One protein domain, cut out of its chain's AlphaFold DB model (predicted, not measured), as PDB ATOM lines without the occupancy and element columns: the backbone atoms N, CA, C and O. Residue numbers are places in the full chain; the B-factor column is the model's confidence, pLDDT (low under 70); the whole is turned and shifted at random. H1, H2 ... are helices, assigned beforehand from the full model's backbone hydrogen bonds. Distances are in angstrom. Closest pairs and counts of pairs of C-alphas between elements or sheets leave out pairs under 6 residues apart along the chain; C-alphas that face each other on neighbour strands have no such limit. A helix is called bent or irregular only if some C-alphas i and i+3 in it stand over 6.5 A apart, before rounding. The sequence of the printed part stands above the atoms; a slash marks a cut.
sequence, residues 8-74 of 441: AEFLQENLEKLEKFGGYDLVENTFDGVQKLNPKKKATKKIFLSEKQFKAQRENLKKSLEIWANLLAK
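What this domain is: This is residues 8 to 74 of the 441 residues of the protein "Type VI secretion system contractile sheath protein TssC" of Bacteroidetes bacterium (UniProt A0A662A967). A loose ring of helices around the short helix H3: the long helix H5 makes one side, H4 meets it at a corner, and H2 and H1 lie on the far side of H3 from H4. H4 meets the first part of H5 at a corner, the short H3 lies in the middle, and H1, set off from H5, touches no helix. Residues 50 to 56 and residues 69 to 74, at the two ends of H5, stick out. The printed part has 67 residues with five named helices, in the order H1, H2, H3, H4, H5, and no named strand, and its class is all helix. By its radius of gyration of the C-alphas, 12.5 A, it is compact, with spans of 35 by 26 by 21 A.

Where its parts are: H5, residues 52 to 72, is the longest helix, 30.5 A from C-alpha 52 at (140.460, 188.408, 196.856) to C-alpha 72 at (161.804, 167.867, 189.428). It is irregular: C-alphas 53 and 56 are 7.6 A apart. H4, residues 42 to 50, is 12.1 A long, and H3 has the four residues 34 to 37. H2, residues 24 to 30, is 10.0 A long. H1, residues 8 to 21, is 20.4 A long and begins with C-alpha 8 at (149.119, 170.129, 206.207). It is irregular, but only just: C-alphas 17 and 20 are 6.9 A apart.

How they stand to each other: H5 and H4 only just touch, with 3 pairs of C-alphas within 8 A, and touch only at the corner by their link. H5 does so with residues 54 to 58 alone; the closest C-alphas are those of Phe 48 and Phe 54, 6.1 A apart, and the lines are about perpendicular at 79 degrees. H5 and H3 are close but not clearly touching, the closest C-alphas being those of Val 34 and Leu 61, 7.3 A apart. H3 and H4 touch, with the C-alphas of Leu 37 and Lys 45 closest at 5.0 A. H2 and H3 only just touch, with 3 pairs within 8 A, and only at the corner; the C-alphas of Glu 28 and Gln 35 are closest at 5.3 A. H1 and H2 are close but not clearly touching, about perpendicular at 73 degrees, with the C-alphas of Leu 15 and Tyr 24 closest at 6.6 A. H5 is apart from H1 and from H2. In H2 and H4 every O i to N i+4 pair is within hydrogen-bond range; in H1 it is 7 of 10, in H5 15 of 17, and H3 is too short for such a pair.

The domain as a whole: The two C-alphas farthest apart are those of Lys 20 and Lys 52, 36.1 A. The printed part has no cut. The four links, H1 to H2, H2 to H3, H3 to H4 and H4 to H5, are tight. The mean pLDDT of the printed part is 83.6, and no printed residue is under 70.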
ATOM      1  N   ALA A   8     148.346 169.485 205.148       72.81
ATOM      2  CA  ALA A   8     149.119 170.129 206.207       72.81
ATOM      3  C   ALA A   8     150.138 169.168 206.833       72.81
ATOM      4  O   ALA A   8     151.289 169.545 207.034       72.81
ATOM      5  N   GLU A   9     149.711 167.933 207.086       77.19
ATOM      6  CA  GLU A   9     150.538 166.867 207.655       77.19
ATOM      7  C   GLU A   9     151.572 166.381 206.631       77.19
ATOM      8  O   GLU A   9     152.765 166.348 206.918       77.19
ATOM      9  N   PHE A  10     151.151 166.190 205.376       79.56
ATOM     10  CA  PHE A  10     152.051 165.846 204.273       79.56
ATOM     11  C   PHE A  10     153.124 166.917 204.011       79.56
ATOM     12  O   PHE A  10     154.278 166.603 203.709       79.56
ATOM     13  N   LEU A  11     152.772 168.203 204.122       79.88
ATOM     14  CA  LEU A  11     153.748 169.288 204.012       79.88
ATOM     15  C   LEU A  11     154.762 169.231 205.161       79.88
ATOM     16  O   LEU A  11     155.946 169.441 204.929       79.88
ATOM     17  N   GLN A  12     154.311 168.941 206.381       78.81
ATOM     18  CA  GLN A  12     155.175 168.874 207.554       78.81
ATOM     19  C   GLN A  12     156.175 167.711 207.462       78.81
ATOM     20  O   GLN A  12     157.373 167.941 207.604       78.81
ATOM     21  N   GLU A  13     155.721 166.515 207.084       81.88
ATOM     22  CA  GLU A  13     156.589 165.344 206.873       81.88
ATOM     23  C   GLU A  13     157.667 165.576 205.800       81.88
ATOM     24  O   GLU A  13     158.801 165.114 205.921       81.88
ATOM     25  N   ASN A  14     157.338 166.284 204.715       82.25
ATOM     26  CA  ASN A  14     158.318 166.582 203.668       82.25
ATOM     27  C   ASN A  14     159.249 167.744 204.042       82.25
ATOM     28  O   ASN A  14     160.388 167.780 203.577       82.25
ATOM     29  N   LEU A  15     158.815 168.658 204.915       80.56
ATOM     30  CA  LEU A  15     159.685 169.703 205.452       80.56
ATOM     31  C   LEU A  15     160.740 169.150 206.406       80.56
ATOM     32  O   LEU A  15     161.880 169.600 206.342       80.56
ATOM     33  N   GLU A  16     160.401 168.138 207.204       82.00
ATOM     34  CA  GLU A  16     161.358 167.424 208.062       82.00
ATOM     35  C   GLU A  16     162.479 166.766 207.237       82.00
ATOM     36  O   GLU A  16     163.653 166.817 207.602       82.00
ATOM     37  N   LYS A  17     162.158 166.228 206.053       83.00
ATOM     38  CA  LYS A  17     163.167 165.684 205.122       83.00
ATOM     39  C   LYS A  17     164.098 166.764 204.559       83.00
ATOM     40  O   LYS A  17     165.263 166.479 204.280       83.00
ATOM     41  N   LEU A  18     163.599 167.991 204.403       81.06
ATOM     42  CA  LEU A  18     164.352 169.140 203.893       81.06
ATOM     43  C   LEU A  18     165.175 169.857 204.973       81.06
ATOM     44  O   LEU A  18     166.045 170.652 204.621       81.06
ATOM     45  N   GLU A  19     164.969 169.584 206.268       81.50
ATOM     46  CA  GLU A  19     165.697 170.258 207.360       81.50
ATOM     47  C   GLU A  19     167.219 170.151 207.218       81.50
ATOM     48  O   GLU A  19     167.931 171.130 207.441       81.50
ATOM     49  N   LYS A  20     167.723 169.001 206.751       79.31
ATOM     50  CA  LYS A  20     169.161 168.770 206.515       79.31
ATOM     51  C   LYS A  20     169.762 169.654 205.412       79.31
ATOM     52  O   LYS A  20     170.982 169.755 205.329       79.31
ATOM     53  N   PHE A  21     168.926 170.288 204.592       76.88
ATOM     54  CA  PHE A  21     169.307 171.122 203.450       76.88
ATOM     55  C   PHE A  21     168.878 172.593 203.609       76.88
ATOM     56  O   PHE A  21     168.957 173.359 202.653       76.88
ATOM     57  N   GLY A  22     168.426 173.005 204.802       76.38
ATOM     58  CA  GLY A  22     167.969 174.376 205.078       76.38
ATOM     59  C   GLY A  22     166.448 174.541 205.212       76.38
ATOM     60  O   GLY A  22     165.966 175.658 205.389       76.38
ATOM     61  N   GLY A  23     165.674 173.451 205.170       83.00
ATOM     62  CA  GLY A  23     164.235 173.451 205.450       83.00
ATOM     63  C   GLY A  23     163.415 174.308 204.478       83.00
ATOM     64  O   GLY A  23     163.689 174.359 203.282       83.00
ATOM     65  N   TYR A  24     162.386 174.993 204.989       83.00
ATOM     66  CA  TYR A  24     161.519 175.861 204.173       83.00
ATOM     67  C   TYR A  24     162.262 177.081 203.597       83.00
ATOM     68  O   TYR A  24     161.849 177.614 202.570       83.00
ATOM     69  N   ASP A  25     163.362 177.510 204.222       82.44
ATOM     70  CA  ASP A  25     164.115 178.691 203.787       82.44
ATOM     71  C   ASP A  25     164.805 178.437 202.432       82.44
ATOM     72  O   ASP A  25     164.944 179.352 201.623       82.44
ATOM     73  N   LEU A  26     165.151 177.179 202.124       82.06
ATOM     74  CA  LEU A  26     165.593 176.773 200.785       82.06
ATOM     75  C   LEU A  26     164.507 177.073 199.739       82.06
ATOM     76  O   LEU A  26     164.773 177.707 198.725       82.06
ATOM     77  N   VAL A  27     163.261 176.688 200.026       83.38
ATOM     78  CA  VAL A  27     162.109 176.883 199.133       83.38
ATOM     79  C   VAL A  27     161.785 178.375 198.954       83.38
ATOM     80  O   VAL A  27     161.464 178.800 197.846       83.38
ATOM     81  N   GLU A  28     161.906 179.185 200.012       83.81
ATOM     82  CA  GLU A  28     161.706 180.645 199.944       83.81
ATOM     83  C   GLU A  28     162.739 181.373 199.085       83.81
ATOM     84  O   GLU A  28     162.407 182.394 198.477       83.81
ATOM     85  N   ASN A  29     163.972 180.866 199.059       82.31
ATOM     86  CA  ASN A  29     165.065 181.449 198.289       82.31
ATOM     87  C   ASN A  29     165.068 180.975 196.828       82.31
ATOM     88  O   ASN A  29     165.592 181.675 195.966       82.31
ATOM     89  N   THR A  30     164.492 179.804 196.538       81.50
ATOM     90  CA  THR A  30     164.418 179.256 195.174       81.50
ATOM     91  C   THR A  30     163.186 179.736 194.405       81.50
ATOM     92  O   THR A  30     163.270 179.945 193.196       81.50
ATOM     93  N   PHE A  31     162.042 179.932 195.072       82.62
ATOM     94  CA  PHE A  31     160.779 180.256 194.402       82.62
ATOM     95  C   PHE A  31     160.194 181.582 194.883       82.62
ATOM     96  O   PHE A  31     159.795 181.735 196.043       82.62
ATOM     97  N   ASP A  32     160.066 182.530 193.959       80.06
ATOM     98  CA  ASP A  32     159.492 183.835 194.263       80.06
ATOM     99  C   ASP A  32     157.997 183.737 194.635       80.06
ATOM    100  O   ASP A  32     157.236 182.937 194.089       80.06
ATOM    101  N   GLY A  33     157.568 184.531 195.615       80.56
ATOM    102  CA  GLY A  33     156.201 184.541 196.147       80.56
ATOM    103  C   GLY A  33     155.857 183.428 197.150       80.56
ATOM    104  O   GLY A  33     154.852 183.555 197.861       80.56
ATOM    105  N   VAL A  34     156.682 182.378 197.293       85.25
ATOM    106  CA  VAL A  34     156.447 181.275 198.254       85.25
ATOM    107  C   VAL A  34     156.605 181.723 199.712       85.25
ATOM    108  O   VAL A  34     156.050 181.094 200.623       85.25
ATOM    109  N   GLN A  35     157.244 182.871 199.960       85.00
ATOM    110  CA  GLN A  35     157.414 183.419 201.311       85.00
ATOM    111  C   GLN A  35     156.067 183.738 201.980       85.00
ATOM    112  O   GLN A  35     155.918 183.665 203.203       85.00
ATOM    113  N   LYS A  36     155.035 184.040 201.177       83.12
ATOM    114  CA  LYS A  36     153.663 184.267 201.663       83.12
ATOM    115  C   LYS A  36     152.959 182.978 202.106       83.12
ATOM    116  O   LYS A  36     151.936 183.059 202.781       83.12
ATOM    117  N   LEU A  37     153.495 181.804 201.764       83.00
ATOM    118  CA  LEU A  37     152.968 180.486 202.143       83.00
ATOM    119  C   LEU A  37     153.704 179.840 203.330       83.00
ATOM    120  O   LEU A  37     153.332 178.732 203.735       83.00
ATOM    121  N   ASN A  38     154.678 180.540 203.927       83.69
ATOM    122  CA  ASN A  38     155.504 180.017 205.012       83.69
ATOM    123  C   ASN A  38     154.660 179.493 206.197       83.69
ATOM    124  O   ASN A  38     153.898 180.264 206.796       83.69
ATOM    125  N   PRO A  39     154.808 178.212 206.592       80.25
ATOM    126  CA  PRO A  39     154.094 177.619 207.724       80.25
ATOM    127  C   PRO A  39     154.328 178.340 209.060       80.25
ATOM    128  O   PRO A  39     153.427 178.374 209.902       80.25
ATOM    129  N   LYS A  40     155.506 178.957 209.245       82.19
ATOM    130  CA  LYS A  40     155.863 179.725 210.449       82.19
ATOM    131  C   LYS A  40     155.093 181.056 210.532       82.19
ATOM    132  O   LYS A  40     154.822 181.537 211.628       82.19
ATOM    133  N   LYS A  41     154.660 181.630 209.398       83.25
ATOM    134  CA  LYS A  41     153.936 182.919 209.309       83.25
ATOM    135  C   LYS A  41     152.423 182.720 209.115       83.25
ATOM    136  O   LYS A  41     151.848 183.094 208.091       83.25
ATOM    137  N   LYS A  42     151.750 182.153 210.126       82.94
ATOM    138  CA  LYS A  42     150.322 181.752 210.069       82.94
ATOM    139  C   LYS A  42     149.357 182.874 209.654       82.94
ATOM    140  O   LYS A  42     148.441 182.623 208.874       82.94
ATOM    141  N   ALA A  43     149.556 184.100 210.148       80.88
ATOM    142  CA  ALA A  43     148.693 185.240 209.823       80.88
ATOM    143  C   ALA A  43     148.823 185.659 208.348       80.88
ATOM    144  O   ALA A  43     147.820 185.746 207.642       80.88
ATOM    145  N   THR A  44     150.055 185.827 207.859       81.06
ATOM    146  CA  THR A  44     150.358 186.186 206.463       81.06
ATOM    147  C   THR A  44     149.871 185.121 205.485       81.06
ATOM    148  O   THR A  44     149.247 185.458 204.482       81.06
ATOM    149  N   LYS A  45     150.071 183.837 205.814       84.38
ATOM    150  CA  LYS A  45     149.558 182.708 205.029       84.38
ATOM    151  C   LYS A  45     148.036 182.715 204.943       84.38
ATOM    152  O   LYS A  45     147.486 182.540 203.860       84.38
ATOM    153  N   LYS A  46     147.342 182.946 206.064       84.69
ATOM    154  CA  LYS A  46     145.874 183.013 206.088       84.69
ATOM    155  C   LYS A  46     145.363 184.162 205.218       84.69
ATOM    156  O   LYS A  46     144.544 183.911 204.345       84.69
ATOM    157  N   ILE A  47     145.914 185.364 205.395       86.00
ATOM    158  CA  ILE A  47     145.604 186.564 204.597       86.00
ATOM    159  C   ILE A  47     145.807 186.292 203.101       86.00
ATOM    160  O   ILE A  47     144.900 186.502 202.294       86.00
ATOM    161  N   PHE A  48     146.969 185.743 202.733       87.06
ATOM    162  CA  PHE A  48     147.296 185.441 201.344       87.06
ATOM    163  C   PHE A  48     146.361 184.400 200.727       87.06
ATOM    164  O   PHE A  48     146.037 184.523 199.551       87.06
ATOM    165  N   LEU A  49     145.895 183.405 201.489       86.00
ATOM    166  CA  LEU A  49     144.975 182.370 201.006       86.00
ATOM    167  C   LEU A  49     143.511 182.833 200.939       86.00
ATOM    168  O   LEU A  49     142.782 182.374 200.062       86.00
ATOM    169  N   SER A  50     143.077 183.741 201.819       86.88
ATOM    170  CA  SER A  50     141.666 184.139 201.924       86.88
ATOM    171  C   SER A  50     141.287 185.386 201.126       86.88
ATOM    172  O   SER A  50     140.147 185.501 200.679       86.88
ATOM    173  N   GLU A  51     142.194 186.348 200.947       90.19
ATOM    174  CA  GLU A  51     141.812 187.645 200.381       90.19
ATOM    175  C   GLU A  51     141.710 187.636 198.850       90.19
ATOM    176  O   GLU A  51     142.526 187.038 198.140       90.19
ATOM    177  N   LYS A  52     140.711 188.345 198.308       89.69
ATOM    178  CA  LYS A  52     140.460 188.408 196.856       89.69
ATOM    179  C   LYS A  52     141.576 189.114 196.084       89.69
ATOM    180  O   LYS A  52     141.892 188.687 194.977       89.69
ATOM    181  N   GLN A  53     142.206 190.128 196.677       89.44
ATOM    182  CA  GLN A  53     143.272 190.913 196.039       89.44
ATOM    183  C   GLN A  53     144.499 190.079 195.637       89.44
ATOM    184  O   GLN A  53     145.188 190.414 194.682       89.44
ATOM    185  N   PHE A  54     144.733 188.941 196.302       87.81
ATOM    186  CA  PHE A  54     145.847 188.042 195.987       87.81
ATOM    187  C   PHE A  54     145.477 186.896 195.034       87.81
ATOM    188  O   PHE A  54     146.302 186.014 194.812       87.81
ATOM    189  N   LYS A  55     144.270 186.880 194.443       89.62
ATOM    190  CA  LYS A  55     143.826 185.776 193.570       89.62
ATOM    191  C   LYS A  55     144.781 185.533 192.394       89.62
ATOM    192  O   LYS A  55     145.227 184.406 192.217       89.62
ATOM    193  N   ALA A  56     145.140 186.582 191.653       88.62
ATOM    194  CA  ALA A  56     146.066 186.472 190.524       88.62
ATOM    195  C   ALA A  56     147.461 185.991 190.963       88.62
ATOM    196  O   ALA A  56     148.050 185.118 190.332       88.62
ATOM    197  N   GLN A  57     147.961 186.495 192.099       86.62
ATOM    198  CA  GLN A  57     149.251 186.067 192.656       86.62
ATOM    199  C   GLN A  57     149.238 184.588 193.062       86.62
ATOM    200  O   GLN A  57     150.212 183.886 192.818       86.62
ATOM    201  N   ARG A  58     148.136 184.090 193.640       90.38
ATOM    202  CA  ARG A  58     147.982 182.666 193.978       90.38
ATOM    203  C   ARG A  58     147.951 181.774 192.744       90.38
ATOM    204  O   ARG A  58     148.568 180.716 192.764       90.38
ATOM    205  N   GLU A  59     147.231 182.175 191.697       88.81
ATOM    206  CA  GLU A  59     147.162 181.397 190.454       88.81
ATOM    207  C   GLU A  59     148.522 181.332 189.751       88.81
ATOM    208  O   GLU A  59     148.926 180.251 189.327       88.81
ATOM    209  N   ASN A  60     149.263 182.443 189.705       86.75
ATOM    210  CA  ASN A  60     150.625 182.457 189.169       86.75
ATOM    211  C   ASN A  60     151.566 181.580 189.998       86.75
ATOM    212  O   ASN A  60     152.233 180.716 189.439       86.75
ATOM    213  N   LEU A  61     151.562 181.738 191.326       88.75
ATOM    214  CA  LEU A  61     152.404 180.943 192.221       88.75
ATOM    215  C   LEU A  61     152.121 179.443 192.091       88.75
ATOM    216  O   LEU A  61     153.045 178.637 192.040       88.75
ATOM    217  N   LYS A  62     150.839 179.069 191.994       89.12
ATOM    218  CA  LYS A  62     150.427 177.684 191.760       89.12
ATOM    219  C   LYS A  62     151.011 177.148 190.450       89.12
ATOM    220  O   LYS A  62     151.628 176.091 190.477       89.12
ATOM    221  N   LYS A  63     150.868 177.878 189.339       87.75
ATOM    222  CA  LYS A  63     151.417 177.468 188.034       87.75
ATOM    223  C   LYS A  63     152.937 177.328 188.065       87.75
ATOM    224  O   LYS A  63     153.463 176.345 187.559       87.75
ATOM    225  N   SER A  64     153.641 178.275 188.688       86.38
ATOM    226  CA  SER A  64     155.098 178.204 188.839       86.38
ATOM    227  C   SER A  64     155.518 176.954 189.610       86.38
ATOM    228  O   SER A  64     156.396 176.224 189.156       86.38
ATOM    229  N   LEU A  65     154.861 176.662 190.736       87.69
ATOM    230  CA  LEU A  65     155.132 175.456 191.522       87.69
ATOM    231  C   LEU A  65     154.795 174.169 190.758       87.69
ATOM    232  O   LEU A  65     155.517 173.189 190.891       87.69
ATOM    233  N   GLU A  66     153.739 174.162 189.941       87.62
ATOM    234  CA  GLU A  66     153.381 173.022 189.086       87.62
ATOM    235  C   GLU A  66     154.440 172.753 188.008       87.62
ATOM    236  O   GLU A  66     154.803 171.597 187.797       87.62
ATOM    237  N   ILE A  67     154.975 173.796 187.364       84.75
ATOM    238  CA  ILE A  67     156.061 173.669 186.377       84.75
ATOM    239  C   ILE A  67     157.305 173.067 187.039       84.75
ATOM    240  O   ILE A  67     157.845 172.074 186.553       84.75
ATOM    241  N   TRP A  68     157.712 173.608 188.190       84.56
ATOM    242  CA  TRP A  68     158.858 173.094 188.941       84.56
ATOM    243  C   TRP A  68     158.652 171.669 189.447       84.56
ATOM    244  O   TRP A  68     159.567 170.858 189.353       84.56
ATOM    245  N   ALA A  69     157.459 171.334 189.938       85.50
ATOM    246  CA  ALA A  69     157.138 169.973 190.354       85.50
ATOM    247  C   ALA A  69     157.205 168.986 189.179       85.50
ATOM    248  O   ALA A  69     157.733 167.889 189.336       85.50
ATOM    249  N   ASN A  70     156.714 169.374 187.996       83.75
ATOM    250  CA  ASN A  70     156.771 168.545 186.791       83.75
ATOM    251  C   ASN A  70     158.196 168.366 186.252       83.75
ATOM    252  O   ASN A  70     158.502 167.310 185.699       83.75
ATOM    253  N   LEU A  71     159.051 169.385 186.398       82.38
ATOM    254  CA  LEU A  71     160.478 169.291 186.096       82.38
ATOM    255  C   LEU A  71     161.150 168.329 187.078       82.38
ATOM    256  O   LEU A  71     161.596 167.268 186.668       82.38
ATOM    257  N   LEU A  72     161.111 168.630 188.378       83.56
ATOM    258  CA  LEU A  72     161.804 167.867 189.428       83.56
ATOM    259  C   LEU A  72     161.318 166.416 189.592       83.56
ATOM    260  O   LEU A  72     161.998 165.611 190.220       83.56
ATOM    261  N   ALA A  73     160.142 166.069 189.064       83.31
ATOM    262  CA  ALA A  73     159.637 164.697 189.056       83.31
ATOM    263  C   ALA A  73     160.378 163.769 188.072       83.31
ATOM    264  O   ALA A  73     160.183 162.555 188.127       83.31
ATOM    265  N   LYS A  74     161.187 164.314 187.157       77.44
ATOM    266  CA  LYS A  74     161.946 163.547 186.161       77.44
ATOM    267  C   LYS A  74     163.367 163.329 186.679       77.44
ATOM    268  O   LYS A  74     164.044 164.288 186.990       77.44
TER     269      LYS A  74